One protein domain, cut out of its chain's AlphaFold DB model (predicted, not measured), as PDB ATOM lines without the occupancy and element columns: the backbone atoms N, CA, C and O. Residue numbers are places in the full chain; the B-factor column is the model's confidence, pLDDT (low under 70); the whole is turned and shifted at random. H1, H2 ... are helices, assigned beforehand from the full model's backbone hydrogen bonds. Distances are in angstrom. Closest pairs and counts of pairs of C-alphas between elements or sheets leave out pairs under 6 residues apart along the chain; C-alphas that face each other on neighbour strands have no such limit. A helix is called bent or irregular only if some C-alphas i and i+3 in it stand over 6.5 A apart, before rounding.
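What this domain is: This is residues 89 to 240 and 286 to 308 of the 426 residues of an uncharacterized protein of Parabacteroides distasonis (UniProt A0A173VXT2). Two lobes make a long, loose model: a small one, in which H1 and H7 lie side by side and run opposite ways, and a larger one of H2 to H6. In the larger lobe H3, H4 and H5 form an up-and-down bundle, the long H6 packs on H5 and one part of H4, and the short H2 meets the first residues of H5; no helix of one lobe touches a helix of the other. The printed part has 175 residues with seven named helices, H1 to H7 in order along the chain, and no named strand: the class is all helix. It is loose, with a radius of gyration of the C-alphas of 22.6 A, and elongated, spanning 69 by 39 by 27 A.

How they stand to each other: H1, residues 93 to 110, touches H7, residues 286 to 304, at a shallow tilt of 16 degrees, opposite ways; their closest C-alphas, of Ile 106 and Ile 290, are 5.7 A apart. H2, residues 119 to 128, touches H5, residues 185 to 206, through residues 185 to 186 of H5 alone; the closest C-alphas, of Leu 126 and Ile 186, are 6.7 A apart. H3, residues 131 to 146, and H4, residues 152 to 170, form a hairpin at a shallow tilt of 9 degrees, with the C-alphas of Ile 144 and Lys 155 closest, at 6.1 A. H4 and H5 form another hairpin, at 35.3 degrees only just steep, with the C-alphas of Ile 156 and Val 200 closest, at 6.2 A. H3 and H5 only just touch, with 3 pairs of C-alphas within 8 A, the closest being those of Ile 138 and Ile 193, 7.8 A apart. The hub, H5, touches four helices and forms a hairpin with H6, residues 213 to 236, at a steep tilt of 39 degrees; the C-alphas of Gln 194 and Thr 222 are closest, at 5.6 A. Residues 160 to 167 of H4 touch residues 214 to 218 of H6; the closest C-alphas, of Tyr 167 and Leu 218, are 5.3 A apart. Every O i to N i+4 pair is within hydrogen-bond range in H1, H2, H3, H5, H6 and H7, and 13 of 15 in H4.

Where its parts are: H1 begins at C-alpha 93, (7.891, 43.765, 84.933), and is 25.3 A long. H4 has a kink of 34 degrees near residue 159 and is only just irregular: C-alphas 158 and 161 are 6.7 A apart. H5 is 31.7 A long from C-alpha 185, (40.496, 71.957, 79.408), and H6 is 34.6 A long. H7, 27.1 A long, ends at C-alpha 304, (5.639, 53.221, 79.932).

The domain as a whole: The two C-alphas farthest apart, of Pro 93 and Lys 210, are 69.4 A apart. Residues 241 to 285 are not printed, and C-alphas 240 and 286 are 12.7 A apart across the cut. The link from H4 to H5, residues 171 to 184, is long. The mean pLDDT of the printed part is 86.8; residues 89 to 91, 240 and 304 to 308 are under 70.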
ATOM      1  N   GLU A  89       8.620  54.463  90.773       50.41
ATOM      2  CA  GLU A  89       7.469  53.882  90.092       50.41
ATOM      3  C   GLU A  89       7.962  52.746  89.194       50.41
ATOM      4  O   GLU A  89       8.911  52.891  88.419       50.41
ATOM      5  N   LEU A  90       7.365  51.575  89.404       61.75
ATOM      6  CA  LEU A  90       7.731  50.325  88.758       61.75
ATOM      7  C   LEU A  90       7.200  50.336  87.326       61.75
ATOM      8  O   LEU A  90       5.989  50.364  87.110       61.75
ATOM      9  N   LEU A  91       8.118  50.280  86.361       66.88
ATOM     10  CA  LEU A  91       7.787  49.899  84.992       66.88
ATOM     11  C   LEU A  91       7.088  48.525  85.004       66.88
ATOM     12  O   LEU A  91       7.325  47.733  85.926       66.88
ATOM     13  N   PRO A  92       6.275  48.196  83.982       79.38
ATOM     14  CA  PRO A  92       5.800  46.829  83.787       79.38
ATOM     15  C   PRO A  92       6.963  45.829  83.927       79.38
ATOM     16  O   PRO A  92       8.054  46.138  83.444       79.38
ATOM     17  N   PRO A  93       6.783  44.653  84.563       77.62
ATOM     18  CA  PRO A  93       7.891  43.765  84.933       77.62
ATOM     19  C   PRO A  93       8.866  43.439  83.793       77.62
ATOM     20  O   PRO A  93      10.076  43.426  84.003       77.62
ATOM     21  N   GLU A  94       8.351  43.245  82.578       80.56
ATOM     22  CA  GLU A  94       9.156  42.994  81.376       80.56
ATOM     23  C   GLU A  94      10.015  44.208  80.984       80.56
ATOM     24  O   GLU A  94      11.212  44.075  80.726       80.56
ATOM     25  N   GLN A  95       9.438  45.411  81.023       83.25
ATOM     26  CA  GLN A  95      10.145  46.659  80.719       83.25
ATOM     27  C   GLN A  95      11.140  47.030  81.822       83.25
ATOM     28  O   GLN A  95      12.220  47.552  81.546       83.25
ATOM     29  N   GLN A  96      10.810  46.716  83.076       82.88
ATOM     30  CA  GLN A  96      11.724  46.869  84.199       82.88
ATOM     31  C   GLN A  96      12.941  45.947  84.044       82.88
ATOM     32  O   GLN A  96      14.070  46.412  84.199       82.88
ATOM     33  N   ALA A  97      12.724  44.682  83.670       87.56
ATOM     34  CA  ALA A  97      13.797  43.723  83.412       87.56
ATOM     35  C   ALA A  97      14.714  44.181  82.267       87.56
ATOM     36  O   ALA A  97      15.936  44.159  82.418       87.56
ATOM     37  N   TYR A  98      14.136  44.673  81.167       88.62
ATOM     38  CA  TYR A  98      14.905  45.205  80.044       88.62
ATOM     39  C   TYR A  98      15.714  46.454  80.438       88.62
ATOM     40  O   TYR A  98      16.919  46.520  80.202       88.62
ATOM     41  N   VAL A  99      15.112  47.414  81.152       88.31
ATOM     42  CA  VAL A  99      15.836  48.586  81.682       88.31
ATOM     43  C   VAL A  99      16.970  48.179  82.625       88.31
ATOM     44  O   VAL A  99      18.039  48.797  82.605       88.31
ATOM     45  N   ASP A 100      16.779  47.155  83.452       89.88
ATOM     46  CA  ASP A 100      17.821  46.666  84.351       89.88
ATOM     47  C   ASP A 100      18.955  45.945  83.601       89.88
ATOM     48  O   ASP A 100      20.123  46.089  83.981       89.88
ATOM     49  N   GLU A 101      18.661  45.281  82.479       92.56
ATOM     50  CA  GLU A 101      19.679  44.780  81.551       92.56
ATOM     51  C   GLU A 101      20.498  45.931  80.944       92.56
ATOM     52  O   GLU A 101      21.733  45.910  81.002       92.56
ATOM     53  N   LEU A 102      19.837  46.982  80.446       92.56
ATOM     54  CA  LEU A 102      20.518  48.164  79.905       92.56
ATOM     55  C   LEU A 102      21.395  48.839  80.971       92.56
ATOM     56  O   LEU A 102      22.552  49.175  80.707       92.56
ATOM     57  N   LYS A 103      20.919  48.965  82.218       92.00
ATOM     58  CA  LYS A 103      21.733  49.469  83.342       92.00
ATOM     59  C   LYS A 103      22.936  48.576  83.637       92.00
ATOM     60  O   LYS A 103      24.005  49.093  83.972       92.00
ATOM     61  N   LYS A 104      22.796  47.251  83.524       94.31
ATOM     62  CA  LYS A 104      23.911  46.307  83.683       94.31
ATOM     63  C   LYS A 104      24.955  46.509  82.582       94.31
ATOM     64  O   LYS A 104      26.143  46.574  82.909       94.31
ATOM     65  N   LYS A 105      24.531  46.700  81.324       93.19
ATOM     66  CA  LYS A 105      25.417  47.064  80.200       93.19
ATOM     67  C   LYS A 105      26.129  48.395  80.461       93.19
ATOM     68  O   LYS A 105      27.353  48.446  80.394       93.19
ATOM     69  N   ILE A 106      25.405  49.437  80.888       91.31
ATOM     70  CA  ILE A 106      25.996  50.733  81.274       91.31
ATOM     71  C   ILE A 106      27.040  50.549  82.379       91.31
ATOM     72  O   ILE A 106      28.126  51.116  82.302       91.31
ATOM     73  N   LYS A 107      26.746  49.754  83.415       92.50
ATOM     74  CA  LYS A 107      27.689  49.497  84.514       92.50
ATOM     75  C   LYS A 107      28.951  48.776  84.029       92.50
ATOM     76  O   LYS A 107      30.024  49.065  84.548       92.50
ATOM     77  N   ALA A 108      28.836  47.861  83.066       91.19
ATOM     78  CA  ALA A 108      29.986  47.203  82.449       91.19
ATOM     79  C   ALA A 108      30.817  48.195  81.618       91.19
ATOM     80  O   ALA A 108      32.019  48.297  81.837       91.19
ATOM     81  N   LEU A 109      30.176  48.993  80.761       87.81
ATOM     82  CA  LEU A 109      30.848  50.008  79.943       87.81
ATOM     83  C   LEU A 109      31.514  51.099  80.791       87.81
ATOM     84  O   LEU A 109      32.623  51.515  80.487       87.81
ATOM     85  N   LYS A 110      30.900  51.515  81.905       87.69
ATOM     86  CA  LYS A 110      31.496  52.488  82.838       87.69
ATOM     87  C   LYS A 110      32.810  52.010  83.455       87.69
ATOM     88  O   LYS A 110      33.627  52.848  83.811       87.69
ATOM     89  N   LYS A 111      33.026  50.695  83.582       87.50
ATOM     90  CA  LYS A 111      34.311  50.135  84.038       87.50
ATOM     91  C   LYS A 111      35.400  50.188  82.964       87.50
ATOM     92  O   LYS A 111      36.565  50.060  83.308       87.50
ATOM     93  N   LEU A 112      35.008  50.333  81.698       82.81
ATOM     94  CA  LEU A 112      35.902  50.460  80.547       82.81
ATOM     95  C   LEU A 112      36.175  51.926  80.183       82.81
ATOM     96  O   LEU A 112      36.921  52.181  79.245       82.81
ATOM     97  N   LEU A 113      35.545  52.885  80.873       81.56
ATOM     98  CA  LEU A 113      35.843  54.296  80.661       81.56
ATOM     99  C   LEU A 113      37.281  54.591  81.098       81.56
ATOM    100  O   LEU A 113      37.735  54.033  82.103       81.56
ATOM    101  N   PRO A 114      37.978  55.481  80.378       76.81
ATOM    102  CA  PRO A 114      39.325  55.857  80.754       76.81
ATOM    103  C   PRO A 114      39.347  56.495  82.148       76.81
ATOM    104  O   PRO A 114      38.339  57.056  82.600       76.81
ATOM    105  N   PRO A 115      40.494  56.429  82.847       81.75
ATOM    106  CA  PRO A 115      40.662  57.151  84.096       81.75
ATOM    107  C   PRO A 115      40.399  58.640  83.866       81.75
ATOM    108  O   PRO A 115      40.718  59.190  82.802       81.75
ATOM    109  N   LYS A 116      39.807  59.274  84.881       83.56
ATOM    110  CA  LYS A 116      39.628  60.724  84.893       83.56
ATOM    111  C   LYS A 116      40.983  61.413  84.766       83.56
ATOM    112  O   LYS A 116      41.985  60.898  85.260       83.56
ATOM    113  N   VAL A 117      40.971  62.573  84.122       86.19
ATOM    114  CA  VAL A 117      42.123  63.471  84.056       86.19
ATOM    115  C   VAL A 117      42.560  63.833  85.475       86.19
ATOM    116  O   VAL A 117      41.720  64.068  86.347       86.19
ATOM    117  N   ASP A 118      43.870  63.867  85.711       90.44
ATOM    118  CA  ASP A 118      44.428  64.463  86.921       90.44
ATOM    119  C   ASP A 118      44.245  65.986  86.845       90.44
ATOM    120  O   ASP A 118      45.001  66.689  86.175       90.44
ATOM    121  N   GLU A 119      43.206  66.482  87.518       90.44
ATOM    122  CA  GLU A 119      42.828  67.899  87.536       90.44
ATOM    123  C   GLU A 119      43.962  68.796  88.068       90.44
ATOM    124  O   GLU A 119      44.147  69.917  87.594       90.44
ATOM    125  N   ALA A 120      44.769  68.309  89.018       92.00
ATOM    126  CA  ALA A 120      45.872  69.085  89.578       92.00
ATOM    127  C   ALA A 120      47.046  69.184  88.595       92.00
ATOM    128  O   ALA A 120      47.681  70.238  88.487       92.00
ATOM    129  N   LEU A 121      47.340  68.099  87.873       92.44
ATOM    130  CA  LEU A 121      48.337  68.106  86.805       92.44
ATOM    131  C   LEU A 121      47.885  68.985  85.633       92.44
ATOM    132  O   LEU A 121      48.673  69.790  85.140       92.44
ATOM    133  N   GLU A 122      46.620  68.871  85.226       92.94
ATOM    134  CA  GLU A 122      46.035  69.703  84.176       92.94
ATOM    135  C   GLU A 122      46.134  71.193  84.525       92.94
ATOM    136  O   GLU A 122      46.626  71.981  83.713       92.94
ATOM    137  N   GLN A 123      45.759  71.575  85.751       91.44
ATOM    138  CA  GLN A 123      45.820  72.967  86.190       91.44
ATOM    139  C   GLN A 123      47.248  73.525  86.153       91.44
ATOM    140  O   GLN A 123      47.456  74.635  85.670       91.44
ATOM    141  N   ARG A 124      48.261  72.747  86.560       92.69
ATOM    142  CA  ARG A 124      49.672  73.177  86.472       92.69
ATOM    143  C   ARG A 124      50.098  73.496  85.041       92.69
ATOM    144  O   ARG A 124      50.869  74.430  84.825       92.69
ATOM    145  N   TYR A 125      49.621  72.725  84.065       92.62
ATOM    146  CA  TYR A 125      49.928  72.969  82.657       92.62
ATOM    147  C   TYR A 125      49.141  74.149  82.085       92.62
ATOM    148  O   TYR A 125      49.697  74.915  81.299       92.62
ATOM    149  N   LEU A 126      47.892  74.353  82.508       90.56
ATOM    150  CA  LEU A 126      47.139  75.570  82.190       90.56
ATOM    151  C   LEU A 126      47.849  76.823  82.728       90.56
ATOM    152  O   LEU A 126      47.998  77.801  81.995       90.56
ATOM    153  N   ASP A 127      48.363  76.768  83.956       90.81
ATOM    154  CA  ASP A 127      49.132  77.860  84.558       90.81
ATOM    155  C   ASP A 127      50.454  78.092  83.808       90.81
ATOM    156  O   ASP A 127      50.803  79.235  83.506       90.81
ATOM    157  N   TYR A 128      51.159  77.019  83.424       89.56
ATOM    158  CA  TYR A 128      52.386  77.091  82.618       89.56
ATOM    159  C   TYR A 128      52.161  77.757  81.251       89.56
ATOM    160  O   TYR A 128      52.994  78.540  80.796       89.56
ATOM    161  N   MET A 129      51.021  77.491  80.612       89.50
ATOM    162  CA  MET A 129      50.608  78.147  79.362       89.50
ATOM    163  C   MET A 129      50.104  79.577  79.555       89.50
ATOM    164  O   MET A 129      49.834  80.268  78.572       89.50
ATOM    165  N   ASN A 130      49.947  80.012  80.805       92.38
ATOM    166  CA  ASN A 130      49.289  81.254  81.167       92.38
ATOM    167  C   ASN A 130      47.861  81.325  80.591       92.38
ATOM    168  O   ASN A 130      47.513  82.228  79.823       92.38
ATOM    169  N   ALA A 131      47.032  80.341  80.953       89.62
ATOM    170  CA  ALA A 131      45.647  80.229  80.499       89.62
ATOM    171  C   ALA A 131      44.826  81.507  80.753       89.62
ATOM    172  O   ALA A 131      44.021  81.890  79.905       89.62
ATOM    173  N   GLU A 132      45.076  82.223  81.854       89.75
ATOM    174  CA  GLU A 132      44.425  83.511  82.128       89.75
ATOM    175  C   GLU A 132      44.803  84.586  81.100       89.75
ATOM    176  O   GLU A 132      43.934  85.306  80.602       89.75
ATOM    177  N   ARG A 133      46.078  84.663  80.690       94.25
ATOM    178  CA  ARG A 133      46.482  85.572  79.609       94.25
ATOM    179  C   ARG A 133      45.876  85.159  78.272       94.25
ATOM    180  O   ARG A 133      45.388  86.026  77.549       94.25
ATOM    181  N   ILE A 134      45.858  83.864  77.957       91.62
ATOM    182  CA  ILE A 134      45.216  83.338  76.742       91.62
ATOM    183  C   ILE A 134      43.733  83.733  76.709       91.62
ATOM    184  O   ILE A 134      43.245  84.236  75.696       91.62
ATOM    185  N   LYS A 135      43.027  83.569  77.830       89.69
ATOM    186  CA  LYS A 135      41.620  83.943  77.986       89.69
ATOM    187  C   LYS A 135      41.400  85.442  77.779       89.69
ATOM    188  O   LYS A 135      40.501  85.812  77.023       89.69
ATOM    189  N   ALA A 136      42.238  86.294  78.368       92.44
ATOM    190  CA  ALA A 136      42.184  87.741  78.149       92.44
ATOM    191  C   ALA A 136      42.398  88.103  76.665       92.44
ATOM    192  O   ALA A 136      41.609  88.848  76.087       92.44
ATOM    193  N   ILE A 137      43.394  87.494  76.008       92.44
ATOM    194  CA  ILE A 137      43.648  87.692  74.573       92.44
ATOM    195  C   ILE A 137      42.432  87.282  73.730       92.44
ATOM    196  O   ILE A 137      42.068  87.985  72.786       92.44
ATOM    197  N   ILE A 138      41.792  86.153  74.042       89.69
ATOM    198  CA  ILE A 138      40.591  85.681  73.337       89.69
ATOM    199  C   ILE A 138      39.433  86.674  73.498       89.69
ATOM    200  O   ILE A 138      38.745  86.977  72.517       89.69
ATOM    201  N   GLN A 139      39.229  87.216  74.701       88.75
ATOM    202  CA  GLN A 139      38.199  88.225  74.953       88.75
ATOM    203  C   GLN A 139      38.445  89.493  74.129       88.75
ATOM    204  O   GLN A 139      37.524  89.989  73.478       88.75
ATOM    205  N   ASP A 140      39.684  89.978  74.082       91.94
ATOM    206  CA  ASP A 140      40.028  91.168  73.302       91.94
ATOM    207  C   ASP A 140      39.930  90.913  71.792       91.94
ATOM    208  O   ASP A 140      39.381  91.736  71.055       91.94
ATOM    209  N   CYS A 141      40.337  89.727  71.327       90.12
ATOM    210  CA  CYS A 141      40.139  89.315  69.938       90.12
ATOM    211  C   CYS A 141      38.655  89.312  69.548       90.12
ATOM    212  O   CYS A 141      38.304  89.755  68.455       90.12
ATOM    213  N   THR A 142      37.789  88.818  70.436       89.44
ATOM    214  CA  THR A 142      36.336  88.786  70.221       89.44
ATOM    215  C   THR A 142      35.766  90.196  70.092       89.44
ATOM    216  O   THR A 142      35.019  90.458  69.155       89.44
ATOM    217  N   LYS A 143      36.163  91.128  70.971       92.38
ATOM    218  CA  LYS A 143      35.721  92.534  70.906       92.38
ATOM    219  C   LYS A 143      36.097  93.193  69.576       92.38
ATOM    220  O   LYS A 143      35.257  93.842  68.962       92.38
ATOM    221  N   ILE A 144      37.332  92.989  69.109       91.62
ATOM    222  CA  ILE A 144      37.800  93.534  67.823       91.62
ATOM    223  C   ILE A 144      37.000  92.934  66.663       91.62
ATOM    224  O   ILE A 144      36.560  93.650  65.765       91.62
ATOM    225  N   TRP A 145      36.795  91.615  66.673       88.12
ATOM    226  CA  TRP A 145      36.110  90.928  65.581       88.12
ATOM    227  C   TRP A 145      34.637  91.340  65.456       88.12
ATOM    228  O   TRP A 145      34.150  91.554  64.341       88.12
ATOM    229  N   SER A 146      33.961  91.513  66.592       89.12
ATOM    230  CA  SER A 146      32.541  91.866  66.675       89.12
ATOM    231  C   SER A 146      32.243  93.355  66.472       89.12
ATOM    232  O   SER A 146      31.077  93.709  66.355       89.12
ATOM    233  N   ASN A 147      33.253  94.232  66.410       91.19
ATOM    234  CA  ASN A 147      33.038  95.667  66.211       91.19
ATOM    235  C   ASN A 147      32.492  95.951  64.790       91.19
ATOM    236  O   ASN A 147      33.212  95.690  63.822       91.19
ATOM    237  N   PRO A 148      31.261  96.464  64.616       90.56
ATOM    238  CA  PRO A 148      30.689  96.711  63.291       90.56
ATOM    239  C   PRO A 148      31.361  97.877  62.547       90.56
ATOM    240  O   PRO A 148      31.359  97.882  61.319       90.56
ATOM    241  N   ASP A 149      31.984  98.807  63.272       93.56
ATOM    242  CA  ASP A 149      32.538 100.052  62.732       93.56
ATOM    243  C   ASP A 149      33.936  99.879  62.120       93.56
ATOM    244  O   ASP A 149      34.441 100.773  61.442       93.56
ATOM    245  N   LEU A 150      34.579  98.726  62.343       90.50
ATOM    246  CA  LEU A 150      35.909  98.440  61.807       90.50
ATOM    247  C   LEU A 150      35.835  97.629  60.503       90.50
ATOM    248  O   LEU A 150      35.230  96.546  60.483       90.50
ATOM    249  N   PRO A 151      36.518  98.063  59.428       92.62
ATOM    250  CA  PRO A 151      36.657  97.253  58.226       92.62
ATOM    251  C   PRO A 151      37.484  95.991  58.508       92.62
ATOM    252  O   PRO A 151      38.300  95.926  59.433       92.62
ATOM    253  N   VAL A 152      37.280  94.953  57.694       89.06
ATOM    254  CA  VAL A 152      37.888  93.629  57.908       89.06
ATOM    255  C   VAL A 152      39.419  93.695  57.878       89.06
ATOM    256  O   VAL A 152      40.083  92.998  58.643       89.06
ATOM    257  N   GLU A 153      39.989  94.558  57.041       91.19
ATOM    258  CA  GLU A 153      41.427  94.793  56.923       91.19
ATOM    259  C   GLU A 153      42.033  95.332  58.223       91.19
ATOM    260  O   GLU A 153      43.101  94.887  58.661       91.19
ATOM    261  N   GLU A 154      41.333  96.267  58.862       92.56
ATOM    262  CA  GLU A 154      41.769  96.890  60.104       92.56
ATOM    263  C   GLU A 154      41.620  95.923  61.280       92.56
ATOM    264  O   GLU A 154      42.562  95.757  62.057       92.56
ATOM    265  N   LYS A 155      40.515  95.166  61.333       93.00
ATOM    266  CA  LYS A 155      40.340  94.063  62.292       93.00
ATOM    267  C   LYS A 155      41.487  93.063  62.212       93.00
ATOM    268  O   LYS A 155      42.072  92.702  63.229       93.00
ATOM    269  N   ILE A 156      41.841  92.619  61.006       91.81
ATOM    270  CA  ILE A 156      42.943  91.668  60.803       91.81
ATOM    271  C   ILE A 156      44.267  92.267  61.283       91.81
ATOM    272  O   ILE A 156      45.017  91.587  61.984       91.81
ATOM    273  N   SER A 157      44.537  93.530  60.955       91.25
ATOM    274  CA  SER A 157      45.765  94.222  61.361       91.25
ATOM    275  C   SER A 157      45.890  94.319  62.885       91.25
ATOM    276  O   SER A 157      46.953  94.019  63.428       91.25
ATOM    277  N   GLN A 158      44.794  94.637  63.581       94.00
ATOM    278  CA  GLN A 158      44.747  94.684  65.047       94.00
ATOM    279  C   GLN A 158      44.843  93.294  65.701       94.00
ATOM    280  O   GLN A 158      45.348  93.170  66.814       94.00
ATOM    281  N   LEU A 159      44.399  92.231  65.021       94.06
ATOM    282  CA  LEU A 159      44.437  90.863  65.549       94.06
ATOM    283  C   LEU A 159      45.794  90.167  65.395       94.06
ATOM    284  O   LEU A 159      46.078  89.230  66.143       94.06
ATOM    285  N   ILE A 160      46.633  90.587  64.444       92.44
ATOM    286  CA  ILE A 160      47.942  89.964  64.189       92.44
ATOM    287  C   ILE A 160      48.842  89.930  65.442       92.44
ATOM    288  O   ILE A 160      49.349  88.844  65.736       92.44
ATOM    289  N   PRO A 161      49.030  91.029  66.202       94.81
ATOM    290  CA  PRO A 161      49.841  91.017  67.422       94.81
ATOM    291  C   PRO A 161      49.378  89.964  68.432       94.81
ATOM    292  O   PRO A 161      50.191  89.187  68.925       94.81
ATOM    293  N   TYR A 162      48.065  89.846  68.643       95.25
ATOM    294  CA  TYR A 162      47.492  88.836  69.530       95.25
ATOM    295  C   TYR A 162      47.761  87.403  69.053       95.25
ATOM    296  O   TYR A 162      47.982  86.514  69.868       95.25
ATOM    297  N   LYS A 163      47.772  87.143  67.737       93.62
ATOM    298  CA  LYS A 163      48.116  85.806  67.212       93.62
ATOM    299  C   LYS A 163      49.593  85.474  67.385       93.62
ATOM    300  O   LYS A 163      49.922  84.313  67.604       93.62
ATOM    301  N   ILE A 164      50.473  86.469  67.292       93.81
ATOM    302  CA  ILE A 164      51.898  86.283  67.582       93.81
ATOM    303  C   ILE A 164      52.076  85.952  69.065       93.81
ATOM    304  O   ILE A 164      52.742  84.974  69.387       93.81
ATOM    305  N   GLU A 165      51.415  86.698  69.949       95.19
ATOM    306  CA  GLU A 165      51.478  86.454  71.390       95.19
ATOM    307  C   GLU A 165      50.949  85.062  71.764       95.19
ATOM    308  O   GLU A 165      51.621  84.326  72.482       95.19
ATOM    309  N   LEU A 166      49.799  84.645  71.216       95.00
ATOM    310  CA  LEU A 166      49.273  83.290  71.424       95.00
ATOM    311  C   LEU A 166      50.266  82.214  70.979       95.00
ATOM    312  O   LEU A 166      50.437  81.216  71.674       95.00
ATOM    313  N   TYR A 167      50.940  82.415  69.842       94.88
ATOM    314  CA  TYR A 167      51.984  81.499  69.391       94.88
ATOM    315  C   TYR A 167      53.148  81.420  70.371       94.88
ATOM    316  O   TYR A 167      53.597  80.322  70.689       94.88
ATOM    317  N   ASP A 168      53.616  82.554  70.882       93.44
ATOM    318  CA  ASP A 168      54.735  82.582  71.819       93.44
ATOM    319  C   ASP A 168      54.394  81.939  73.171       93.44
ATOM    320  O   ASP A 168      55.254  81.265  73.741       93.44
ATOM    321  N   LEU A 169      53.143  82.061  73.629       93.12
ATOM    322  CA  LEU A 169      52.651  81.394  74.839       93.12
ATOM    323  C   LEU A 169      52.608  79.867  74.687       93.12
ATOM    324  O   LEU A 169      53.001  79.146  75.602       93.12
ATOM    325  N   VAL A 170      52.163  79.357  73.532       91.75
ATOM    326  CA  VAL A 170      51.890  77.917  73.376       91.75
ATOM    327  C   VAL A 170      53.000  77.114  72.694       91.75
ATOM    328  O   VAL A 170      53.064  75.902  72.870       91.75
ATOM    329  N   ARG A 171      53.924  77.742  71.952       90.25
ATOM    330  CA  ARG A 171      54.926  77.024  71.128       90.25
ATOM    331  C   ARG A 171      55.880  76.112  71.905       90.25
ATOM    332  O   ARG A 171      56.431  75.183  71.321       90.25
ATOM    333  N   ASN A 172      56.105  76.395  73.189       86.50
ATOM    334  CA  ASN A 172      57.036  75.654  74.050       86.50
ATOM    335  C   ASN A 172      56.324  74.647  74.964       86.50
ATOM    336  O   ASN A 172      56.944  74.072  75.860       86.50
ATOM    337  N   VAL A 173      55.019  74.458  74.775       84.06
ATOM    338  CA  VAL A 173      54.225  73.554  75.598       84.06
ATOM    339  C   VAL A 173      54.475  72.124  75.150       84.06
ATOM    340  O   VAL A 173      54.175  71.748  74.017       84.06
ATOM    341  N   GLN A 174      55.023  71.324  76.060       85.56
ATOM    342  CA  GLN A 174      55.157  69.881  75.899       85.56
ATOM    343  C   GLN A 174      54.217  69.204  76.885       85.56
ATOM    344  O   GLN A 174      54.500  69.148  78.081       85.56
ATOM    345  N   LEU A 175      53.075  68.744  76.381       88.56
ATOM    346  CA  LEU A 175      52.092  68.042  77.192       88.56
ATOM    347  C   LEU A 175      52.566  66.602  77.451       88.56
ATOM    348  O   LEU A 175      53.058  65.960  76.519       88.56
ATOM    349  N   PRO A 176      52.428  66.093  78.686       89.62
ATOM    350  CA  PRO A 176      52.659  64.688  78.986       89.62
ATOM    351  C   PRO A 176      51.577  63.827  78.325       89.62
ATOM    352  O   PRO A 176      50.465  64.304  78.092       89.62
ATOM    353  N   ASP A 177      51.879  62.550  78.083       84.50
ATOM    354  CA  ASP A 177      50.940  61.607  77.457       84.50
ATOM    355  C   ASP A 177      49.600  61.529  78.211       84.50
ATOM    356  O   ASP A 177      48.542  61.462  77.586       84.50
ATOM    357  N   ASP A 178      49.623  61.661  79.543       85.31
ATOM    358  CA  ASP A 178      48.423  61.681  80.389       85.31
ATOM    359  C   ASP A 178      47.472  62.856  80.087       85.31
ATOM    360  O   ASP A 178      46.269  62.743  80.324       85.31
ATOM    361  N   LEU A 179      47.986  63.968  79.547       89.25
ATOM    362  CA  LEU A 179      47.213  65.151  79.142       89.25
ATOM    363  C   LEU A 179      47.009  65.243  77.621       89.25
ATOM    364  O   LEU A 179      46.301  66.134  77.150       89.25
ATOM    365  N   MET A 180      47.581  64.324  76.836       90.06
ATOM    366  CA  MET A 180      47.374  64.231  75.386       90.06
ATOM    367  C   MET A 180      46.037  63.552  75.067       90.06
ATOM    368  O   MET A 180      45.985  62.467  74.498       90.06
ATOM    369  N   ARG A 181      44.936  64.193  75.465       88.75
ATOM    370  CA  ARG A 181      43.570  63.655  75.390       88.75
ATOM    371  C   ARG A 181      42.546  64.772  75.212       88.75
ATOM    372  O   ARG A 181      42.674  65.848  75.791       88.75
ATOM    373  N   ALA A 182      41.543  64.523  74.380       86.44
ATOM    374  CA  ALA A 182      40.553  65.511  73.963       86.44
ATOM    375  C   ALA A 182      39.557  65.915  75.066       86.44
ATOM    376  O   ALA A 182      38.946  66.972  74.952       86.44
ATOM    377  N   ASP A 183      39.411  65.143  76.145       83.31
ATOM    378  CA  ASP A 183      38.524  65.443  77.282       83.31
ATOM    379  C   ASP A 183      39.111  66.432  78.319       83.31
ATOM    380  O   ASP A 183      38.630  66.499  79.449       83.31
ATOM    381  N   THR A 184      40.125  67.219  77.937       88.56
ATOM    382  CA  THR A 184      40.844  68.181  78.795       88.56
ATOM    383  C   THR A 184      40.447  69.640  78.538       88.56
ATOM    384  O   THR A 184      40.136  70.048  77.423       88.56
ATOM    385  N   ASN A 185      40.563  70.498  79.548       88.94
ATOM    386  CA  ASN A 185      40.496  71.957  79.408       88.94
ATOM    387  C   ASN A 185      41.621  72.510  78.515       88.94
ATOM    388  O   ASN A 185      41.474  73.554  77.867       88.94
ATOM    389  N   ILE A 186      42.748  71.800  78.448       90.44
ATOM    390  CA  ILE A 186      43.853  72.116  77.540       90.44
ATOM    391  C   ILE A 186      43.417  71.932  76.082       90.44
ATOM    392  O   ILE A 186      43.697  72.811  75.263       90.44
ATOM    393  N   SER A 187      42.692  70.855  75.752       89.50
ATOM    394  CA  SER A 187      42.190  70.626  74.388       89.50
ATOM    395  C   SER A 187      41.227  71.739  73.971       89.50
ATOM    396  O   SER A 187      41.364  72.300  72.884       89.50
ATOM    397  N   ILE A 188      40.327  72.146  74.876       86.56
ATOM    398  CA  ILE A 188      39.372  73.243  74.671       86.56
ATOM    399  C   ILE A 188      40.120  74.552  74.402       86.56
ATOM    400  O   ILE A 188      39.786  75.297  73.473       86.56
ATOM    401  N   THR A 189      41.171  74.822  75.178       88.81
ATOM    402  CA  THR A 189      42.022  76.005  75.000       88.81
ATOM    403  C   THR A 189      42.704  75.983  73.628       88.81
ATOM    404  O   THR A 189      42.628  76.966  72.889       88.81
ATOM    405  N   MET A 190      43.302  74.854  73.235       92.00
ATOM    406  CA  MET A 190      43.960  74.694  71.933       92.00
ATOM    407  C   MET A 190      42.981  74.841  70.762       92.00
ATOM    408  O   MET A 190      43.286  75.556  69.805       92.00
ATOM    409  N   ALA A 191      41.794  74.235  70.851       87.94
ATOM    410  CA  ALA A 191      40.737  74.345  69.844       87.94
ATOM    411  C   ALA A 191      40.248  75.790  69.687       87.94
ATOM    412  O   ALA A 191      40.074  76.283  68.570       87.94
ATOM    413  N   THR A 192      40.109  76.513  70.799       87.44
ATOM    414  CA  THR A 192      39.721  77.927  70.772       87.44
ATOM    415  C   THR A 192      40.794  78.777  70.088       87.44
ATOM    416  O   THR A 192      40.487  79.573  69.198       87.44
ATOM    417  N   ILE A 193      42.071  78.577  70.432       91.19
ATOM    418  CA  ILE A 193      43.192  79.262  69.767       91.19
ATOM    419  C   ILE A 193      43.194  78.957  68.264       91.19
ATOM    420  O   ILE A 193      43.321  79.886  67.458       91.19
ATOM    421  N   GLN A 194      43.012  77.688  67.883       90.88
ATOM    422  CA  GLN A 194      42.962  77.255  66.488       90.88
ATOM    423  C   GLN A 194      41.859  77.985  65.720       90.88
ATOM    424  O   GLN A 194      42.136  78.573  64.672       90.88
ATOM    425  N   PHE A 195      40.634  77.993  66.249       87.56
ATOM    426  CA  PHE A 195      39.481  78.641  65.627       87.56
ATOM    427  C   PHE A 195      39.757  80.119  65.319       87.56
ATOM    428  O   PHE A 195      39.552  80.599  64.197       87.56
ATOM    429  N   PHE A 196      40.292  80.845  66.299       85.19
ATOM    430  CA  PHE A 196      40.617  82.256  66.136       85.19
ATOM    431  C   PHE A 196      41.779  82.490  65.163       85.19
ATOM    432  O   PHE A 196      41.748  83.446  64.382       85.19
ATOM    433  N   ALA A 197      42.816  81.653  65.203       89.62
ATOM    434  CA  ALA A 197      43.960  81.763  64.302       89.62
ATOM    435  C   ALA A 197      43.555  81.478  62.844       89.62
ATOM    436  O   ALA A 197      43.897  82.253  61.947       89.62
ATOM    437  N   GLN A 198      42.752  80.433  62.615       89.00
ATOM    438  CA  GLN A 198      42.213  80.079  61.300       89.00
ATOM    439  C   GLN A 198      41.290  81.162  60.745       89.00
ATOM    440  O   GLN A 198      41.362  81.482  59.559       89.00
ATOM    441  N   SER A 199      40.451  81.760  61.595       86.38
ATOM    442  CA  SER A 199      39.556  82.847  61.189       86.38
ATOM    443  C   SER A 199      40.337  84.045  60.647       86.38
ATOM    444  O   SER A 199      40.013  84.559  59.573       86.38
ATOM    445  N   VAL A 200      41.416  84.450  61.324       87.88
ATOM    446  CA  VAL A 200      42.292  85.532  60.845       87.88
ATOM    447  C   VAL A 200      43.013  85.127  59.559       87.88
ATOM    448  O   VAL A 200      43.021  85.899  58.603       87.88
ATOM    449  N   GLU A 201      43.570  83.915  59.483       88.75
ATOM    450  CA  GLU A 201      44.305  83.461  58.297       88.75
ATOM    451  C   GLU A 201      43.406  83.366  57.050       88.75
ATOM    452  O   GLU A 201      43.785  83.816  55.966       88.75
ATOM    453  N   LYS A 202      42.191  82.821  57.194       89.62
ATOM    454  CA  LYS A 202      41.218  82.676  56.102       89.62
ATOM    455  C   LYS A 202      40.769  84.037  55.573       89.62
ATOM    456  O   LYS A 202      40.746  84.243  54.359       89.62
ATOM    457  N   ASN A 203      40.455  84.976  56.464       88.25
ATOM    458  CA  ASN A 203      40.030  86.317  56.063       88.25
ATOM    459  C   ASN A 203      41.192  87.156  55.514       88.25
ATOM    460  O   ASN A 203      41.000  87.895  54.552       88.25
ATOM    461  N   ALA A 204      42.412  86.988  56.028       89.62
ATOM    462  CA  ALA A 204      43.590  87.632  55.456       89.62
ATOM    463  C   ALA A 204      43.875  87.138  54.030       89.62
ATOM    464  O   ALA A 204      44.108  87.951  53.139       89.62
ATOM    465  N   LYS A 205      43.763  85.824  53.775       90.12
ATOM    466  CA  LYS A 205      43.859  85.259  52.417       90.12
ATOM    467  C   LYS A 205      42.787  85.831  51.487       90.12
ATOM    468  O   LYS A 205      43.120  86.249  50.381       90.12
ATOM    469  N   LYS A 206      41.528  85.895  51.941       91.62
ATOM    470  CA  LYS A 206      40.402  86.443  51.161       91.62
ATOM    471  C   LYS A 206      40.637  87.904  50.756       91.62
ATOM    472  O   LYS A 206      40.391  88.253  49.607       91.62
ATOM    473  N   ASN A 207      41.177  88.716  51.665       89.19
ATOM    474  CA  ASN A 207      41.435  90.144  51.444       89.19
ATOM    475  C   ASN A 207      42.874  90.450  50.982       89.19
ATOM    476  O   ASN A 207      43.296  91.602  50.979       89.19
ATOM    477  N   LYS A 208      43.650  89.431  50.576       91.19
ATOM    478  CA  LYS A 208      45.038  89.562  50.080       91.19
ATOM    479  C   LYS A 208      45.999  90.268  51.057       91.19
ATOM    480  O   LYS A 208      46.995  90.860  50.640       91.19
ATOM    481  N   ILE A 209      45.743  90.157  52.359       89.38
ATOM    482  CA  ILE A 209      46.577  90.724  53.424       89.38
ATOM    483  C   ILE A 209      47.706  89.746  53.755       89.38
ATOM    484  O   ILE A 209      47.479  88.557  53.993       89.38
ATOM    485  N   LYS A 210      48.948  90.240  53.796       88.81
ATOM    486  CA  LYS A 210      50.107  89.426  54.185       88.81
ATOM    487  C   LYS A 210      50.127  89.226  55.700       88.81
ATOM    488  O   LYS A 210      50.316  90.177  56.449       88.81
ATOM    489  N   THR A 211      50.011  87.978  56.148       87.94
ATOM    490  CA  THR A 211      50.165  87.616  57.563       87.94
ATOM    491  C   THR A 211      51.600  87.183  57.885       87.94
ATOM    492  O   THR A 211      52.219  86.477  57.073       87.94
ATOM    493  N   PRO A 212      52.119  87.497  59.085       92.19
ATOM    494  CA  PRO A 212      53.399  86.979  59.564       92.19
ATOM    495  C   PRO A 212      53.472  85.445  59.569       92.19
ATOM    496  O   PRO A 212      52.454  84.748  59.615       92.19
ATOM    497  N   LYS A 213      54.696  84.901  59.537       92.69
ATOM    498  CA  LYS A 213      54.938  83.446  59.553       92.69
ATOM    499  C   LYS A 213      54.370  82.795  60.819       92.69
ATOM    500  O   LYS A 213      53.803  81.710  60.729       92.69
ATOM    501  N   GLN A 214      54.450  83.493  61.947       92.81
ATOM    502  CA  GLN A 214      53.981  83.044  63.255       92.81
ATOM    503  C   GLN A 214      52.486  82.704  63.255       92.81
ATOM    504  O   GLN A 214      52.102  81.692  63.821       92.81
ATOM    505  N   VAL A 215      51.646  83.470  62.545       91.00
ATOM    506  CA  VAL A 215      50.198  83.191  62.457       91.00
ATOM    507  C   VAL A 215      49.941  81.838  61.788       91.00
ATOM    508  O   VAL A 215      49.149  81.037  62.274       91.00
ATOM    509  N   ARG A 216      50.671  81.540  60.706       90.94
ATOM    510  CA  ARG A 216      50.597  80.236  60.024       90.94
ATOM    511  C   ARG A 216      51.163  79.106  60.882       90.94
ATOM    512  O   ARG A 216      50.634  77.999  60.868       90.94
ATOM    513  N   GLN A 217      52.238  79.379  61.621       93.81
ATOM    514  CA  GLN A 217      52.824  78.410  62.546       93.81
ATOM    515  C   GLN A 217      51.881  78.091  63.704       93.81
ATOM    516  O   GLN A 217      51.808  76.929  64.079       93.81
ATOM    517  N   LEU A 218      51.130  79.074  64.207       94.94
ATOM    518  CA  LEU A 218      50.109  78.874  65.232       94.94
ATOM    519  C   LEU A 218      49.023  77.918  64.754       94.94
ATOM    520  O   LEU A 218      48.787  76.913  65.411       94.94
ATOM    521  N   VAL A 219      48.425  78.190  63.587       92.19
ATOM    522  CA  VAL A 219      47.379  77.331  63.007       92.19
ATOM    523  C   VAL A 219      47.874  75.895  62.869       92.19
ATOM    524  O   VAL A 219      47.196  74.968  63.315       92.19
ATOM    525  N   LYS A 220      49.072  75.714  62.296       92.62
ATOM    526  CA  LYS A 220      49.679  74.391  62.134       92.62
ATOM    527  C   LYS A 220      49.913  73.710  63.484       92.62
ATOM    528  O   LYS A 220      49.490  72.580  63.671       92.62
ATOM    529  N   PHE A 221      50.540  74.411  64.426       92.69
ATOM    530  CA  PHE A 221      50.861  73.877  65.746       92.69
ATOM    531  C   PHE A 221      49.613  73.423  66.505       92.69
ATOM    532  O   PHE A 221      49.578  72.302  67.003       92.69
ATOM    533  N   THR A 222      48.570  74.258  66.550       92.06
ATOM    534  CA  THR A 222      47.318  73.891  67.222       92.06
ATOM    535  C   THR A 222      46.633  72.715  66.542       92.06
ATOM    536  O   THR A 222      46.132  71.840  67.235       92.06
ATOM    537  N   ASN A 223      46.666  72.645  65.207       89.81
ATOM    538  CA  ASN A 223      46.109  71.513  64.474       89.81
ATOM    539  C   ASN A 223      46.843  70.211  64.824       89.81
ATOM    540  O   ASN A 223      46.206  69.231  65.187       89.81
ATOM    541  N   ASP A 224      48.177  70.230  64.794       89.44
ATOM    542  CA  ASP A 224      49.015  69.067  65.105       89.44
ATOM    543  C   ASP A 224      48.866  68.614  66.574       89.44
ATOM    544  O   ASP A 224      49.016  67.430  66.883       89.44
ATOM    545  N   ILE A 225      48.599  69.531  67.513       89.75
ATOM    546  CA  ILE A 225      48.277  69.170  68.903       89.75
ATOM    547  C   ILE A 225      46.891  68.542  68.997       89.75
ATOM    548  O   ILE A 225      46.784  67.452  69.548       89.75
ATOM    549  N   ILE A 226      45.860  69.191  68.455       88.31
ATOM    550  CA  ILE A 226      44.471  68.719  68.552       88.31
ATOM    551  C   ILE A 226      44.336  67.330  67.933       88.31
ATOM    552  O   ILE A 226      43.815  66.436  68.587       88.31
ATOM    553  N   THR A 227      44.919  67.099  66.752       86.38
ATOM    554  CA  THR A 227      44.923  65.770  66.123       86.38
ATOM    555  C   THR A 227      45.538  64.707  67.035       86.38
ATOM    556  O   THR A 227      44.954  63.643  67.220       86.38
ATOM    557  N   ARG A 228      46.671  64.996  67.686       87.12
ATOM    558  CA  ARG A 228      47.287  64.051  68.633       87.12
ATOM    559  C   ARG A 228      46.466  63.865  69.914       87.12
ATOM    560  O   ARG A 228      46.498  62.782  70.490       87.12
ATOM    561  N   MET A 229      45.755  64.895  70.379       89.38
ATOM    562  CA  MET A 229      44.847  64.786  71.529       89.38
ATOM    563  C   MET A 229      43.620  63.930  71.193       89.38
ATOM    564  O   MET A 229      43.195  63.134  72.027       89.38
ATOM    565  N   ASP A 230      43.095  64.036  69.971       84.38
ATOM    566  CA  ASP A 230      42.023  63.172  69.469       84.38
ATOM    567  C   ASP A 230      42.500  61.719  69.346       84.38
ATOM    568  O   ASP A 230      41.829  60.800  69.816       84.38
ATOM    569  N   GLU A 231      43.695  61.491  68.795       83.00
ATOM    570  CA  GLU A 231      44.324  60.164  68.746       83.00
ATOM    571  C   GLU A 231      44.526  59.570  70.147       83.00
ATOM    572  O   GLU A 231      44.227  58.396  70.378       83.00
ATOM    573  N   GLY A 232      45.019  60.365  71.099       85.75
ATOM    574  CA  GLY A 232      45.193  59.932  72.481       85.75
ATOM    575  C   GLY A 232      43.862  59.614  73.163       85.75
ATOM    576  O   GLY A 232      43.737  58.572  73.808       85.75
ATOM    577  N   GLN A 233      42.826  60.426  72.932       84.31
ATOM    578  CA  GLN A 233      41.470  60.132  73.402       84.31
ATOM    579  C   GLN A 233      40.919  58.837  72.800       84.31
ATOM    580  O   GLN A 233      40.275  58.053  73.498       84.31
ATOM    581  N   ASN A 234      41.164  58.600  71.513       78.88
ATOM    582  CA  ASN A 234      40.725  57.394  70.826       78.88
ATOM    583  C   ASN A 234      41.394  56.150  71.413       78.88
ATOM    584  O   ASN A 234      40.687  55.201  71.755       78.88
ATOM    585  N   LYS A 235      42.710  56.187  71.659       79.12
ATOM    586  CA  LYS A 235      43.435  55.112  72.362       79.12
ATOM    587  C   LYS A 235      42.830  54.826  73.735       79.12
ATOM    588  O   LYS A 235      42.536  53.680  74.056       79.12
ATOM    589  N   LEU A 236      42.565  55.871  74.517       78.31
ATOM    590  CA  LEU A 236      41.941  55.764  75.839       78.31
ATOM    591  C   LEU A 236      40.526  55.184  75.799       78.31
ATOM    592  O   LEU A 236      40.108  54.490  76.722       78.31
ATOM    593  N   ASN A 237      39.796  55.449  74.719       73.81
ATOM    594  CA  ASN A 237      38.467  54.905  74.476       73.81
ATOM    595  C   ASN A 237      38.488  53.498  73.845       73.81
ATOM    596  O   ASN A 237      37.415  52.967  73.556       73.81
ATOM    597  N   GLY A 238      39.666  52.899  73.622       70.62
ATOM    598  CA  GLY A 238      39.820  51.587  72.983       70.62
ATOM    599  C   GLY A 238      39.586  51.591  71.467       70.62
ATOM    600  O   GLY A 238      39.367  50.540  70.872       70.62
ATOM    601  N   VAL A 239      39.615  52.766  70.836       70.56
ATOM    602  CA  VAL A 239      39.523  52.959  69.384       70.56
ATOM    603  C   VAL A 239      40.957  53.047  68.843       70.56
ATOM    604  O   VAL A 239      41.456  54.118  68.517       70.56
ATOM    605  N   GLU A 240      41.678  51.921  68.852       52.44
ATOM    606  CA  GLU A 240      43.132  51.872  68.595       52.44
ATOM    607  C   GLU A 240      43.553  51.919  67.113       52.44
ATOM    608  O   GLU A 240      44.752  51.993  66.839       52.44
ATOM    609  N   THR A 286      32.897  54.182  73.718       81.94
ATOM    610  CA  THR A 286      32.270  53.713  74.969       81.94
ATOM    611  C   THR A 286      31.367  54.771  75.615       81.94
ATOM    612  O   THR A 286      30.268  54.450  76.068       81.94
ATOM    613  N   GLY A 287      31.788  56.043  75.613       81.19
ATOM    614  CA  GLY A 287      30.982  57.159  76.123       81.19
ATOM    615  C   GLY A 287      29.674  57.348  75.351       81.19
ATOM    616  O   GLY A 287      28.603  57.417  75.954       81.19
ATOM    617  N   THR A 288      29.737  57.329  74.020       81.62
ATOM    618  CA  THR A 288      28.555  57.446  73.154       81.62
ATOM    619  C   THR A 288      27.627  56.234  73.284       81.62
ATOM    620  O   THR A 288      26.407  56.393  73.290       81.62
ATOM    621  N   LYS A 289      28.167  55.020  73.462       87.00
ATOM    622  CA  LYS A 289      27.359  53.819  73.750       87.00
ATOM    623  C   LYS A 289      26.559  53.981  75.043       87.00
ATOM    624  O   LYS A 289      25.370  53.675  75.079       87.00
ATOM    625  N   ILE A 290      27.192  54.512  76.093       86.88
ATOM    626  CA  ILE A 290      26.520  54.829  77.363       86.88
ATOM    627  C   ILE A 290      25.441  55.901  77.160       86.88
ATOM    628  O   ILE A 290      24.356  55.768  77.726       86.88
ATOM    629  N   GLU A 291      25.703  56.946  76.370       85.94
ATOM    630  CA  GLU A 291      24.701  57.965  76.015       85.94
ATOM    631  C   GLU A 291      23.473  57.318  75.352       85.94
ATOM    632  O   GLU A 291      22.357  57.501  75.831       85.94
ATOM    633  N   CYS A 292      23.678  56.482  74.327       87.50
ATOM    634  CA  CYS A 292      22.599  55.796  73.607       87.50
ATOM    635  C   CYS A 292      21.769  54.888  74.529       87.50
ATOM    636  O   CYS A 292      20.541  54.922  74.485       87.50
ATOM    637  N   LEU A 293      22.424  54.124  75.411       90.06
ATOM    638  CA  LEU A 293      21.739  53.277  76.395       90.06
ATOM    639  C   LEU A 293      20.906  54.104  77.389       90.06
ATOM    640  O   LEU A 293      19.801  53.704  77.750       90.06
ATOM    641  N   ASN A 294      21.404  55.264  77.834       88.56
ATOM    642  CA  ASN A 294      20.636  56.155  78.710       88.56
ATOM    643  C   ASN A 294      19.426  56.762  77.990       88.56
ATOM    644  O   ASN A 294      18.353  56.844  78.586       88.56
ATOM    645  N   GLU A 295      19.579  57.169  76.729       86.44
ATOM    646  CA  GLU A 295      18.474  57.701  75.927       86.44
ATOM    647  C   GLU A 295      17.401  56.643  75.646       86.44
ATOM    648  O   GLU A 295      16.214  56.941  75.760       86.44
ATOM    649  N   ALA A 296      17.778  55.385  75.401       88.75
ATOM    650  CA  ALA A 296      16.811  54.293  75.316       88.75
ATOM    651  C   ALA A 296      16.063  54.069  76.641       88.75
ATOM    652  O   ALA A 296      14.841  53.948  76.636       88.75
ATOM    653  N   ILE A 297      16.751  54.103  77.791       86.62
ATOM    654  CA  ILE A 297      16.089  54.030  79.108       86.62
ATOM    655  C   ILE A 297      15.101  55.190  79.298       86.62
ATOM    656  O   ILE A 297      14.002  54.975  79.812       86.62
ATOM    657  N   LYS A 298      15.465  56.415  78.897       85.38
ATOM    658  CA  LYS A 298      14.554  57.571  78.935       85.38
ATOM    659  C   LYS A 298      13.345  57.354  78.029       85.38
ATOM    660  O   LYS A 298      12.229  57.605  78.466       85.38
ATOM    661  N   LEU A 299      13.555  56.852  76.812       85.31
ATOM    662  CA  LEU A 299      12.490  56.564  75.855       85.31
ATOM    663  C   LEU A 299      11.498  55.528  76.409       85.31
ATOM    664  O   LEU A 299      10.296  55.766  76.377       85.31
ATOM    665  N   ILE A 300      11.989  54.429  76.994       84.88
ATOM    666  CA  ILE A 300      11.160  53.390  77.639       84.88
ATOM    667  C   ILE A 300      10.369  53.978  78.809       84.88
ATOM    668  O   ILE A 300       9.177  53.723  78.957       84.88
ATOM    669  N   ARG A 301      11.012  54.807  79.636       80.56
ATOM    670  CA  ARG A 301      10.341  55.486  80.752       80.56
ATOM    671  C   ARG A 301       9.311  56.510  80.292       80.56
ATOM    672  O   ARG A 301       8.316  56.668  80.979       80.56
ATOM    673  N   LYS A 302       9.520  57.177  79.157       76.81
ATOM    674  CA  LYS A 302       8.536  58.095  78.569       76.81
ATOM    675  C   LYS A 302       7.324  57.342  78.014       76.81
ATOM    676  O   LYS A 302       6.211  57.821  78.151       76.81
ATOM    677  N   GLN A 303       7.544  56.172  77.413       75.88
ATOM    678  CA  GLN A 303       6.482  55.350  76.828       75.88
ATOM    679  C   GLN A 303       5.637  54.616  77.882       75.88
ATOM    680  O   GLN A 303       4.432  54.472  77.706       75.88
ATOM    681  N   TYR A 304       6.272  54.117  78.951       69.19
ATOM    682  CA  TYR A 304       5.639  53.221  79.932       69.19
ATOM    683  C   TYR A 304       5.622  53.752  81.369       69.19
ATOM    684  O   TYR A 304       5.043  53.116  82.251       69.19
ATOM    685  N   GLY A 305       6.269  54.885  81.639       57.84
ATOM    686  CA  GLY A 305       6.000  55.650  82.851       57.84
ATOM    687  C   GLY A 305       4.605  56.253  82.741       57.84
ATOM    688  O   GLY A 305       4.201  56.667  81.657       57.84
ATOM    689  N   LYS A 306       3.843  56.278  83.840       49.97
ATOM    690  CA  LYS A 306       2.581  57.026  83.852       49.97
ATOM    691  C   LYS A 306       2.856  58.465  83.415       49.97
ATOM    692  O   LYS A 306       3.872  59.023  83.828       49.97
ATOM    693  N   ASN A 307       1.950  59.014  82.598       40.69
ATOM    694  CA  ASN A 307       1.926  60.405  82.149       40.69
ATOM    695  C   ASN A 307       2.448  61.329  83.254       40.69
ATOM    696  O   ASN A 307       1.768  61.560  84.254       40.69
ATOM    697  N   LEU A 308       3.667  61.840  83.084       48.41
ATOM    698  CA  LEU A 308       4.067  63.056  83.768       48.41
ATOM    699  C   LEU A 308       3.305  64.158  83.042       48.41
ATOM    700  O   LEU A 308       3.786  64.682  82.043       48.41
TER     701      LEU A 308